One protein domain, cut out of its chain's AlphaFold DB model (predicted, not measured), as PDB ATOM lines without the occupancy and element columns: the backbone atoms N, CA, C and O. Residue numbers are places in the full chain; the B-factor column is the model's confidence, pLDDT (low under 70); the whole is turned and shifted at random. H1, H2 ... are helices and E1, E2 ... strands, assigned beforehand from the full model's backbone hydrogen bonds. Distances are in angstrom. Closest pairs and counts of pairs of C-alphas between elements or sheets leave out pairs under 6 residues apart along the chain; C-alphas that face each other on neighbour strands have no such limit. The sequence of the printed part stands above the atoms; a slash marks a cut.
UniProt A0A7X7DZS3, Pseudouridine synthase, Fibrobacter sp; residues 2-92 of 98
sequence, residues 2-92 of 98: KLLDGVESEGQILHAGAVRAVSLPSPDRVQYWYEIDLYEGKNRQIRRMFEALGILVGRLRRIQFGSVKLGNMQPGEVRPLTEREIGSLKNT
ATOM      1  N   LYS A   2      93.685 150.384 102.691       66.06
ATOM      2  CA  LYS A   2      93.535 150.312 104.169       66.06
ATOM      3  C   LYS A   2      94.634 149.588 104.970       66.06
ATOM      4  O   LYS A   2      94.968 150.022 106.061       66.06
ATOM      5  N   LEU A   3      95.211 148.500 104.452       73.69
ATOM      6  CA  LEU A   3      96.279 147.765 105.154       73.69
ATOM      7  C   LEU A   3      97.605 148.545 105.251       73.69
ATOM      8  O   LEU A   3      98.397 148.276 106.151       73.69
ATOM      9  N   LEU A   4      97.852 149.480 104.326       73.75
ATOM     10  CA  LEU A   4      99.039 150.343 104.328       73.75
ATOM     11  C   LEU A   4      98.857 151.507 105.309       73.75
ATOM     12  O   LEU A   4      99.760 151.817 106.079       73.75
ATOM     13  N   ASP A   5      97.660 152.095 105.313       74.94
ATOM     14  CA  ASP A   5      97.318 153.258 106.143       74.94
ATOM     15  C   ASP A   5      97.285 152.908 107.644       74.94
ATOM     16  O   ASP A   5      97.505 153.763 108.498       74.94
ATOM     17  N   GLY A   6      97.101 151.624 107.958       80.00
ATOM     18  CA  GLY A   6      97.083 151.090 109.313       80.00
ATOM     19  C   GLY A   6      95.696 150.602 109.707       80.00
ATOM     20  O   GLY A   6      94.677 151.184 109.342       80.00
ATOM     21  N   VAL A   7      95.658 149.500 110.452       85.00
ATOM     22  CA  VAL A   7      94.421 148.884 110.930       85.00
ATOM     23  C   VAL A   7      94.480 148.763 112.442       85.00
ATOM     24  O   VAL A   7      95.434 148.208 112.987       85.00
ATOM     25  N   GLU A   8      93.460 149.285 113.114       85.88
ATOM     26  CA  GLU A   8      93.326 149.151 114.558       85.88
ATOM     27  C   GLU A   8      92.857 147.740 114.923       85.88
ATOM     28  O   GLU A   8      91.914 147.195 114.350       85.88
ATOM     29  N   SER A   9      93.533 147.132 115.889       85.31
ATOM     30  CA  SER A   9      93.158 145.844 116.458       85.31
ATOM     31  C   SER A   9      93.704 145.757 117.878       85.31
ATOM     32  O   SER A   9      94.881 146.041 118.087       85.31
ATOM     33  N   GLU A  10      92.883 145.348 118.849       83.06
ATOM     34  CA  GLU A  10      93.264 145.189 120.271       83.06
ATOM     35  C   GLU A  10      94.004 146.417 120.852       83.06
ATOM     36  O   GLU A  10      95.014 146.282 121.541       83.06
ATOM     37  N   GLY A  11      93.547 147.632 120.522       82.75
ATOM     38  CA  GLY A  11      94.152 148.882 121.004       82.75
ATOM     39  C   GLY A  11      95.526 149.208 120.404       82.75
ATOM     40  O   GLY A  11      96.243 150.058 120.927       82.75
ATOM     41  N   GLN A  12      95.922 148.533 119.322       84.81
ATOM     42  CA  GLN A  12      97.157 148.797 118.587       84.81
ATOM     43  C   GLN A  12      96.862 149.083 117.120       84.81
ATOM     44  O   GLN A  12      96.032 148.414 116.504       84.81
ATOM     45  N   ILE A  13      97.615 150.012 116.532       85.25
ATOM     46  CA  ILE A  13      97.627 150.211 115.083       85.25
ATOM     47  C   ILE A  13      98.669 149.260 114.479       85.25
ATOM     48  O   ILE A  13      99.820 149.185 114.928       85.25
ATOM     49  N   LEU A  14      98.227 148.475 113.502       87.12
ATOM     50  CA  LEU A  14      99.020 147.493 112.775       87.12
ATOM     51  C   LEU A  14      99.199 147.968 111.337       87.12
ATOM     52  O   LEU A  14      98.212 148.265 110.667       87.12
ATOM     53  N   HIS A  15     100.436 147.985 110.844       85.62
ATOM     54  CA  HIS A  15     100.738 148.431 109.483       85.62
ATOM     55  C   HIS A  15     101.321 147.298 108.641       85.62
ATOM     56  O   HIS A  15     102.131 146.502 109.121       85.62
ATOM     57  N   ALA A  16     100.941 147.245 107.364       86.62
ATOM     58  CA  ALA A  16     101.681 146.496 106.359       86.62
ATOM     59  C   ALA A  16     102.693 147.418 105.674       86.62
ATOM     60  O   ALA A  16     102.376 148.554 105.338       86.62
ATOM     61  N   GLY A  17     103.902 146.913 105.432       85.00
ATOM     62  CA  GLY A  17     104.923 147.637 104.677       85.00
ATOM     63  C   GLY A  17     104.589 147.717 103.190       85.00
ATOM     64  O   GLY A  17     104.682 148.776 102.578       85.00
ATOM     65  N   ALA A  18     104.154 146.598 102.618       86.19
ATOM     66  CA  ALA A  18     103.634 146.538 101.260       86.19
ATOM     67  C   ALA A  18     102.581 145.436 101.150       86.19
ATOM     68  O   ALA A  18     102.635 144.440 101.872       86.19
ATOM     69  N   VAL A  19     101.636 145.606 100.227       88.62
ATOM     70  CA  VAL A  19     100.607 144.608  99.918       88.62
ATOM     71  C   VAL A  19     100.509 144.471  98.406       88.62
ATOM     72  O   VAL A  19     100.292 145.460  97.708       88.62
ATOM     73  N   ARG A  20     100.678 143.250  97.898       89.81
ATOM     74  CA  ARG A  20     100.671 142.921  96.469       89.81
ATOM     75  C   ARG A  20      99.733 141.739  96.223       89.81
ATOM     76  O   ARG A  20      99.819 140.732  96.918       89.81
ATOM     77  N   ALA A  21      98.825 141.851  95.256       86.00
ATOM     78  CA  ALA A  21      97.980 140.731  94.842       86.00
ATOM     79  C   ALA A  21      98.769 139.823  93.884       86.00
ATOM     80  O   ALA A  21      99.333 140.313  92.909       86.00
ATOM     81  N   VAL A  22      98.831 138.521  94.175       82.81
ATOM     82  CA  VAL A  22      99.632 137.545  93.406       82.81
ATOM     83  C   VAL A  22      98.776 136.756  92.421       82.81
ATOM     84  O   VAL A  22      99.236 136.398  91.343       82.81
ATOM     85  N   SER A  23      97.526 136.470  92.780       73.38
ATOM     86  CA  SER A  23      96.613 135.700  91.939       73.38
ATOM     87  C   SER A  23      95.186 136.187  92.142       73.38
ATOM     88  O   SER A  23      94.739 136.392  93.276       73.38
ATOM     89  N   LEU A  24      94.500 136.374  91.016       62.03
ATOM     90  CA  LEU A  24      93.064 136.595  90.951       62.03
ATOM     91  C   LEU A  24      92.352 135.235  90.887       62.03
ATOM     92  O   LEU A  24      92.925 134.279  90.359       62.03
ATOM     93  N   PRO A  25      91.142 135.134  91.450       64.19
ATOM     94  CA  PRO A  25      90.377 133.897  91.477       64.19
ATOM     95  C   PRO A  25      90.013 133.467  90.056       64.19
ATOM     96  O   PRO A  25      89.709 134.297  89.197       64.19
ATOM     97  N   SER A  26      89.995 132.157  89.846       67.81
ATOM     98  CA  SER A  26      89.478 131.522  88.632       67.81
ATOM     99  C   SER A  26      88.078 130.952  88.919       67.81
ATOM    100  O   SER A  26      87.755 130.742  90.095       67.81
ATOM    101  N   PRO A  27      87.232 130.676  87.905       68.31
ATOM    102  CA  PRO A  27      85.882 130.118  88.104       68.31
ATOM    103  C   PRO A  27      85.860 128.831  88.949       68.31
ATOM    104  O   PRO A  27      84.902 128.542  89.658       68.31
ATOM    105  N   ASP A  28      86.955 128.085  88.890       71.81
ATOM    106  CA  ASP A  28      87.260 126.829  89.564       71.81
ATOM    107  C   ASP A  28      87.922 127.007  90.945       71.81
ATOM    108  O   ASP A  28      87.984 126.059  91.733       71.81
ATOM    109  N   ARG A  29      88.409 128.211  91.284       64.50
ATOM    110  CA  ARG A  29      89.152 128.454  92.527       64.50
ATOM    111  C   ARG A  29      88.936 129.856  93.095       64.50
ATOM    112  O   ARG A  29      89.587 130.823  92.707       64.50
ATOM    113  N   VAL A  30      88.119 129.932  94.144       71.19
ATOM    114  CA  VAL A  30      87.763 131.172  94.865       71.19
ATOM    115  C   VAL A  30      88.828 131.584  95.905       71.19
ATOM    116  O   VAL A  30      88.507 132.064  96.989       71.19
ATOM    117  N   GLN A  31      90.116 131.351  95.630       75.69
ATOM    118  CA  GLN A  31      91.190 131.659  96.580       75.69
ATOM    119  C   GLN A  31      92.040 132.837  96.103       75.69
ATOM    120  O   GLN A  31      92.715 132.746  95.082       75.69
ATOM    121  N   TYR A  32      92.077 133.902  96.904       85.06
ATOM    122  CA  TYR A  32      92.929 135.066  96.675       85.06
ATOM    123  C   TYR A  32      94.267 134.899  97.393       85.06
ATOM    124  O   TYR A  32      94.308 134.517  98.568       85.06
ATOM    125  N   TRP A  33      95.358 135.221  96.704       88.56
ATOM    126  CA  TRP A  33      96.693 135.248  97.293       88.56
ATOM    127  C   TRP A  33      97.226 136.672  97.328       88.56
ATOM    128  O   TRP A  33      97.270 137.358  96.306       88.56
ATOM    129  N   TYR A  34      97.671 137.076  98.513       90.38
ATOM    130  CA  TYR A  34      98.327 138.351  98.746       90.38
ATOM    131  C   TYR A  34      99.727 138.101  99.293       90.38
ATOM    132  O   TYR A  34      99.912 137.311 100.220       90.38
ATOM    133  N   GLU A  35     100.700 138.798  98.727       92.44
ATOM    134  CA  GLU A  35     102.019 138.975  99.311       92.44
ATOM    135  C   GLU A  35     102.009 140.227 100.179       92.44
ATOM    136  O   GLU A  35     101.558 141.294  99.755       92.44
ATOM    137  N   ILE A  36     102.483 140.073 101.411       91.62
ATOM    138  CA  ILE A  36     102.492 141.133 102.412       91.62
ATOM    139  C   ILE A  36     103.892 141.213 102.988       91.62
ATOM    140  O   ILE A  36     104.391 140.233 103.545       91.62
ATOM    141  N   ASP A  37     104.485 142.395 102.890       91.62
ATOM    142  CA  ASP A  37     105.755 142.694 103.529       91.62
ATOM    143  C   ASP A  37     105.473 143.324 104.894       91.62
ATOM    144  O   ASP A  37     104.690 144.271 105.009       91.62
ATOM    145  N   LEU A  38     106.099 142.786 105.938       90.31
ATOM    146  CA  LEU A  38     106.014 143.304 107.299       90.31
ATOM    147  C   LEU A  38     107.402 143.686 107.804       90.31
ATOM    148  O   LEU A  38     108.358 142.926 107.645       90.31
ATOM    149  N   TYR A  39     107.478 144.842 108.460       85.75
ATOM    150  CA  TYR A  39     108.680 145.295 109.165       85.75
ATOM    151  C   TYR A  39     108.640 144.964 110.664       85.75
ATOM    152  O   TYR A  39     109.679 144.819 111.301       85.75
ATOM    153  N   GLU A  40     107.439 144.786 111.218       83.94
ATOM    154  CA  GLU A  40     107.198 144.339 112.590       83.94
ATOM    155  C   GLU A  40     106.647 142.905 112.624       83.94
ATOM    156  O   GLU A  40     106.163 142.367 111.629       83.94
ATOM    157  N   GLY A  41     106.764 142.257 113.783       85.94
ATOM    158  CA  GLY A  41     106.352 140.869 113.996       85.94
ATOM    159  C   GLY A  41     105.400 140.714 115.175       85.94
ATOM    160  O   GLY A  41     105.629 139.848 116.018       85.94
ATOM    161  N   LYS A  42     104.364 141.560 115.280       89.00
ATOM    162  CA  LYS A  42     103.386 141.472 116.380       89.00
ATOM    163  C   LYS A  42     102.603 140.153 116.316       89.00
ATOM    164  O   LYS A  42     102.425 139.554 115.248       89.00
ATOM    165  N   ASN A  43     102.121 139.691 117.472       92.12
ATOM    166  CA  ASN A  43     101.384 138.431 117.571       92.12
ATOM    167  C   ASN A  43     100.173 138.442 116.623       92.12
ATOM    168  O   ASN A  43      99.344 139.347 116.674       92.12
ATOM    169  N   ARG A  44     100.106 137.447 115.726       91.69
ATOM    170  CA  ARG A  44      99.018 137.265 114.746       91.69
ATOM    171  C   ARG A  44      98.708 138.505 113.891       91.69
ATOM    172  O   ARG A  44      97.613 138.585 113.343       91.69
ATOM    173  N   GLN A  45      99.670 139.408 113.695       92.44
ATOM    174  CA  GLN A  45      99.466 140.700 113.031       92.44
ATOM    175  C   GLN A  45      98.694 140.611 111.708       92.44
ATOM    176  O   GLN A  45      97.674 141.272 111.557       92.44
ATOM    177  N   ILE A  46      99.119 139.748 110.777       92.06
ATOM    178  CA  ILE A  46      98.439 139.587 109.478       92.06
ATOM    179  C   ILE A  46      96.988 139.141 109.668       92.06
ATOM    180  O   ILE A  46      96.090 139.670 109.027       92.06
ATOM    181  N   ARG A  47      96.739 138.177 110.559       92.69
ATOM    182  CA  ARG A  47      95.381 137.669 110.791       92.69
ATOM    183  C   ARG A  47      94.498 138.756 111.392       92.69
ATOM    184  O   ARG A  47      93.427 138.999 110.859       92.69
ATOM    185  N   ARG A  48      94.999 139.468 112.402       92.19
ATOM    186  CA  ARG A  48      94.309 140.587 113.056       92.19
ATOM    187  C   ARG A  48      93.970 141.720 112.089       92.19
ATOM    188  O   ARG A  48      92.845 142.204 112.086       92.19
ATOM    189  N   MET A  49      94.915 142.106 111.230       91.69
ATOM    190  CA  MET A  49      94.688 143.138 110.214       91.69
ATOM    191  C   MET A  49      93.572 142.758 109.233       91.69
ATOM    192  O   MET A  49      92.757 143.601 108.877       91.69
ATOM    193  N   PHE A  50      93.529 141.501 108.783       90.50
ATOM    194  CA  PHE A  50      92.495 141.031 107.857       90.50
ATOM    195  C   PHE A  50      91.149 140.807 108.555       90.50
ATOM    196  O   PHE A  50      90.117 141.176 107.997       90.50
ATOM    197  N   GLU A  51      91.149 140.279 109.780       91.25
ATOM    198  CA  GLU A  51      89.946 140.094 110.603       91.25
ATOM    199  C   GLU A  51      89.246 141.434 110.873       91.25
ATOM    200  O   GLU A  51      88.030 141.528 110.727       91.25
ATOM    201  N   ALA A  52      90.002 142.501 111.149       88.88
ATOM    202  CA  ALA A  52      89.467 143.856 111.301       88.88
ATOM    203  C   ALA A  52      88.862 144.440 110.004       88.88
ATOM    204  O   ALA A  52      88.076 145.383 110.053       88.88
ATOM    205  N   LEU A  53      89.182 143.865 108.840       88.56
ATOM    206  CA  LEU A  53      88.533 144.167 107.558       88.56
ATOM    207  C   LEU A  53      87.389 143.193 107.221       88.56
ATOM    208  O   LEU A  53      86.835 143.268 106.126       88.56
ATOM    209  N   GLY A  54      87.045 142.272 108.126       88.69
ATOM    210  CA  GLY A  54      86.024 141.244 107.914       88.69
ATOM    211  C   GLY A  54      86.471 140.090 107.011       88.69
ATOM    212  O   GLY A  54      85.631 139.353 106.500       88.69
ATOM    213  N   ILE A  55      87.778 139.923 106.783       88.88
ATOM    214  CA  ILE A  55      88.332 138.903 105.887       88.88
ATOM    215  C   ILE A  55      89.020 137.809 106.706       88.88
ATOM    216  O   ILE A  55      89.944 138.066 107.475       88.88
ATOM    217  N   LEU A  56      88.623 136.555 106.490       89.69
ATOM    218  CA  LEU A  56      89.253 135.408 107.141       89.69
ATOM    219  C   LEU A  56      90.473 134.917 106.354       89.69
ATOM    220  O   LEU A  56      90.394 134.579 105.172       89.69
ATOM    221  N   VAL A  57      91.616 134.811 107.035       91.75
ATOM    222  CA  VAL A  57      92.856 134.287 106.443       91.75
ATOM    223  C   VAL A  57      92.885 132.761 106.549       91.75
ATOM    224  O   VAL A  57      93.270 132.204 107.580       91.75
ATOM    225  N   GLY A  58      92.530 132.069 105.464       90.06
ATOM    226  CA  GLY A  58      92.552 130.602 105.413       90.06
ATOM    227  C   GLY A  58      93.964 129.999 105.409       90.06
ATOM    228  O   GLY A  58      94.244 129.057 106.146       90.06
ATOM    229  N   ARG A  59      94.889 130.556 104.613       90.12
ATOM    230  CA  ARG A  59      96.288 130.100 104.527       90.12
ATOM    231  C   ARG A  59      97.247 131.269 104.703       90.12
ATOM    232  O   ARG A  59      97.049 132.326 104.120       90.12
ATOM    233  N   LEU A  60      98.303 131.046 105.481       92.94
ATOM    234  CA  LEU A  60      99.375 132.011 105.697       92.94
ATOM    235  C   LEU A  60     100.714 131.280 105.670       92.94
ATOM    236  O   LEU A  60     100.904 130.317 106.410       92.94
ATOM    237  N   ARG A  61     101.642 131.743 104.830       92.06
ATOM    238  CA  ARG A  61     102.987 131.178 104.714       92.06
ATOM    239  C   ARG A  61     104.002 132.302 104.598       92.06
ATOM    240  O   ARG A  61     103.858 133.179 103.754       92.06
ATOM    241  N   ARG A  62     105.054 132.251 105.415       93.44
ATOM    242  CA  ARG A  62     106.207 133.140 105.265       93.44
ATOM    243  C   ARG A  62     107.103 132.593 104.159       93.44
ATOM    244  O   ARG A  62     107.652 131.505 104.297       93.44
ATOM    245  N   ILE A  63     107.213 133.330 103.057       93.19
ATOM    246  CA  ILE A  63     107.994 132.922 101.877       93.19
ATOM    247  C   ILE A  63     109.382 133.570 101.817       93.19
ATOM    248  O   ILE A  63     110.230 133.119 101.051       93.19
ATOM    249  N   GLN A  64     109.622 134.609 102.618       93.00
ATOM    250  CA  GLN A  64     110.880 135.347 102.669       93.00
ATOM    251  C   GLN A  64     111.089 135.930 104.073       93.00
ATOM    252  O   GLN A  64     110.126 136.259 104.767       93.00
ATOM    253  N   PHE A  65     112.346 136.046 104.492       91.38
ATOM    254  CA  PHE A  65     112.761 136.782 105.680       91.38
ATOM    255  C   PHE A  65     114.037 137.568 105.366       91.38
ATOM    256  O   PHE A  65     115.064 136.982 105.020       91.38
ATOM    257  N   GLY A  66     113.967 138.898 105.456       89.12
ATOM    258  CA  GLY A  66     115.045 139.765 104.983       89.12
ATOM    259  C   GLY A  66     115.380 139.464 103.520       89.12
ATOM    260  O   GLY A  66     114.491 139.430 102.667       89.12
ATOM    261  N   SER A  67     116.651 139.192 103.237       90.12
ATOM    262  CA  SER A  67     117.137 138.800 101.909       90.12
ATOM    263  C   SER A  67     116.984 137.304 101.589       90.12
ATOM    264  O   SER A  67     117.270 136.898 100.465       90.12
ATOM    265  N   VAL A  68     116.568 136.469 102.548       92.56
ATOM    266  CA  VAL A  68     116.511 135.007 102.387       92.56
ATOM    267  C   VAL A  68     115.118 134.568 101.960       92.56
ATOM    268  O   VAL A  68     114.137 134.797 102.668       92.56
ATOM    269  N   LYS A  69     115.031 133.898 100.809       93.38
ATOM    270  CA  LYS A  69     113.787 133.334 100.267       93.38
ATOM    271  C   LYS A  69     113.673 131.847 100.598       93.38
ATOM    272  O   LYS A  69     114.668 131.129 100.617       93.38
ATOM    273  N   LEU A  70     112.440 131.382 100.793       93.31
ATOM    274  CA  LEU A  70     112.123 129.970 101.023       93.31
ATOM    275  C   LEU A  70     112.405 129.107  99.779       93.31
ATOM    276  O   LEU A  70     112.824 127.961  99.903       93.31
ATOM    277  N   GLY A  71     112.195 129.660  98.578       90.31
ATOM    278  CA  GLY A  71     112.409 128.943  97.319       90.31
ATOM    279  C   GLY A  71     111.552 127.678  97.219       90.31
ATOM    280  O   GLY A  71     110.351 127.718  97.492       90.31
ATOM    281  N   ASN A  72     112.193 126.567  96.852       91.44
ATOM    282  CA  ASN A  72     111.554 125.272  96.596       91.44
ATOM    283  C   ASN A  72     111.661 124.282  97.773       91.44
ATOM    284  O   ASN A  72     111.452 123.090  97.573       91.44
ATOM    285  N   MET A  73     112.008 124.753  98.977       93.38
ATOM    286  CA  MET A  73     112.131 123.889 100.157       93.38
ATOM    287  C   MET A  73     110.787 123.260 100.539       93.38
ATOM    288  O   MET A  73     109.757 123.947 100.578       93.38
ATOM    289  N   GLN A  74     110.808 121.969 100.862       93.25
ATOM    290  CA  GLN A  74     109.635 121.242 101.343       93.25
ATOM    291  C   GLN A  74     109.365 121.531 102.830       93.25
ATOM    292  O   GLN A  74     110.260 121.951 103.571       93.25
ATOM    293  N   PRO A  75     108.126 121.321 103.312       93.50
ATOM    294  CA  PRO A  75     107.821 121.437 104.733       93.50
ATOM    295  C   PRO A  75     108.715 120.528 105.586       93.50
ATOM    296  O   PRO A  75     108.813 119.332 105.333       93.50
ATOM    297  N   GLY A  76     109.342 121.100 106.617       94.62
ATOM    298  CA  GLY A  76     110.230 120.374 107.534       94.62
ATOM    299  C   GLY A  76     111.690 120.295 107.082       94.62
ATOM    300  O   GLY A  76     112.545 119.946 107.893       94.62
ATOM    301  N   GLU A  77     112.006 120.668 105.840       95.25
ATOM    302  CA  GLU A  77     113.392 120.738 105.388       95.25
ATOM    303  C   GLU A  77     114.150 121.878 106.066       95.25
ATOM    304  O   GLU A  77     113.642 122.985 106.270       95.25
ATOM    305  N   VAL A  78     115.419 121.609 106.357       94.75
ATOM    306  CA  VAL A  78     116.374 122.592 106.858       94.75
ATOM    307  C   VAL A  78     117.604 122.540 105.970       94.75
ATOM    308  O   VAL A  78     118.076 121.467 105.601       94.75
ATOM    309  N   ARG A  79     118.141 123.713 105.642       94.56
ATOM    310  CA  ARG A  79     119.418 123.842 104.943       94.56
ATOM    311  C   ARG A  79     120.293 124.887 105.628       94.56
ATOM    312  O   ARG A  79     119.754 125.851 106.179       94.56
ATOM    313  N   PRO A  80     121.624 124.755 105.554       95.06
ATOM    314  CA  PRO A  80     122.507 125.848 105.915       95.06
ATOM    315  C   PRO A  80     122.298 127.046 104.975       95.06
ATOM    316  O   PRO A  80     121.951 126.907 103.794       95.06
ATOM    317  N   LEU A  81     122.508 128.243 105.519       93.62
ATOM    318  CA  LEU A  81     122.556 129.466 104.727       93.62
ATOM    319  C   LEU A  81     123.864 129.517 103.936       93.62
ATOM    320  O   LEU A  81     124.918 129.123 104.433       93.62
ATOM    321  N   THR A  82     123.798 130.038 102.715       93.75
ATOM    322  CA  THR A  82     124.996 130.298 101.908       93.75
ATOM    323  C   THR A  82     125.759 131.507 102.451       93.75
ATOM    324  O   THR A  82     125.173 132.399 103.066       93.75
ATOM    325  N   GLU A  83     127.059 131.611 102.170       93.12
ATOM    326  CA  GLU A  83     127.863 132.772 102.587       93.12
ATOM    327  C   GLU A  83     127.290 134.103 102.080       93.12
ATOM    328  O   GLU A  83     127.292 135.101 102.801       93.12
ATOM    329  N   ARG A  84     126.724 134.108 100.866       91.25
ATOM    330  CA  ARG A  84     126.054 135.281 100.284       91.25
ATOM    331  C   ARG A  84     124.826 135.697 101.090       91.25
ATOM    332  O   ARG A  84     124.625 136.887 101.334       91.25
ATOM    333  N   GLU A  85     124.008 134.734 101.507       92.12
ATOM    334  CA  GLU A  85     122.830 134.985 102.342       92.12
ATOM    335  C   GLU A  85     123.234 135.490 103.726       92.12
ATOM    336  O   GLU A  85     122.659 136.462 104.209       92.12
ATOM    337  N   ILE A  86     124.263 134.889 104.329       91.56
ATOM    338  CA  ILE A  86     124.814 135.322 105.618       91.56
ATOM    339  C   ILE A  86     125.342 136.757 105.520       91.56
ATOM    340  O   ILE A  86     125.009 137.591 106.361       91.56
ATOM    341  N   GLY A  87     126.143 137.065 104.496       90.81
ATOM    342  CA  GLY A  87     126.674 138.408 104.267       90.81
ATOM    343  C   GLY A  87     125.559 139.433 104.057       90.81
ATOM    344  O   GLY A  87     125.579 140.503 104.662       90.81
ATOM    345  N   SER A  88     124.538 139.072 103.276       89.00
ATOM    346  CA  SER A  88     123.363 139.923 103.063       89.00
ATOM    347  C   SER A  88     122.641 140.196 104.380       89.00
ATOM    348  O   SER A  88     122.434 141.356 104.722       89.00
ATOM    349  N   LEU A  89     122.348 139.164 105.176       88.69
ATOM    350  CA  LEU A  89     121.677 139.314 106.470       88.69
ATOM    351  C   LEU A  89     122.476 140.177 107.454       88.69
ATOM    352  O   LEU A  89     121.895 141.055 108.087       88.69
ATOM    353  N   LYS A  90     123.798 139.986 107.541       86.38
ATOM    354  CA  LYS A  90     124.679 140.810 108.388       86.38
ATOM    355  C   LYS A  90     124.622 142.291 108.004       86.38
ATOM    356  O   LYS A  90     124.565 143.151 108.876       86.38
ATOM    357  N   ASN A  91     124.562 142.581 106.705       79.12
ATOM    358  CA  ASN A  91     124.464 143.944 106.178       79.12
ATOM    359  C   ASN A  91     123.035 144.514 106.222       79.12
ATOM    360  O   ASN A  91     122.848 145.709 106.007       79.12
ATOM    361  N   THR A  92     122.030 143.678 106.509       70.94
ATOM    362  CA  THR A  92     120.616 144.077 106.625       70.94
ATOM    363  C   THR A  92     120.272 144.572 108.031       70.94
ATOM    364  O   THR A  92     119.111 144.883 108.280       70.94
TER     365      THR A  92
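AT A GLANCE: This is residues 2 to 92 of the 98 residues of the protein "Pseudouridine synthase" of Fibrobacter sp (UniProt A0A7X7DZS3). Two small strand hairpins, E1 with E2 and E3 with E4, make a body at one end of the model, with H2 packed on the first hairpin; H3 is set well away from them at the far end of a long link. Within that link, residues 73 to 80 stick out as a free loop, and the whole is loose, with a radius of gyration of the C-alphas of 15.7 A and spans of 43 by 38 by 21 A. The printed part has 91 residues, with three named helices and four named strands in the order H1, E1, E2, E3, E4, H2, H3, and both two-stranded sheets are antiparallel. The class is mixed, helices and strands, though only 37 of the 91 residues are in named elements.

HOW THE PARTS SIT: E3, residues 18 to 23, and E4, residues 33 to 37, form an antiparallel hairpin with 159 degrees between their directions. N 20 and O 35 are 2.8 A apart and N 22 and O 33 are 2.9 A apart, both within hydrogen-bond range. E1, residues 7 to 9, and E2, residues 12 to 14, form a second antiparallel hairpin at 139 degrees, with N 7 and O 14 within hydrogen-bond range at 2.8 A. H2, residues 45 to 51, comes closest to E1 at the C-alphas of Val 7 and Met 49, 5.8 A apart. Its closest C-alphas with E2 are those of Leu 14 and Met 49, 6.7 A. H1, residues 2 to 5, and H2 are close but not clearly touching, the closest C-alphas being those of Leu 3 and Met 49, 7.0 A. The closest C-alphas of H1 and E3 are those of Leu 4 and Ala 18, 6.7 A. H3, residues 83 to 91, is apart from H1, H2 and the four strands. Each O i to N i+4 pair in H2 and H3 is within hydrogen-bond range; H1 is too short for such a pair.

IN THESE COORDINATES: E3 is 15.9 A long, from C-alpha 18 at (103.634, 146.538, 101.260) to C-alpha 23, and E4 is 13.3 A long. H2 is 9.8 A long. H3 is 12.2 A long and ends at C-alpha 91, at (124.464, 143.944, 106.178). H1 begins at C-alpha 2, at (93.535, 150.312, 104.169).

THE WHOLE: The two C-alphas farthest apart are those of Pro 27 and Lys 90, 45.1 A. The printed part has no cut. The link from H2 to H3, residues 52 to 82, is long; in it residues 64 to 65 pair with residues 68 to 69, antiparallel. The mean pLDDT of the printed part is 86.7, with residue 2, residues 24 to 27 and residue 29 under 70.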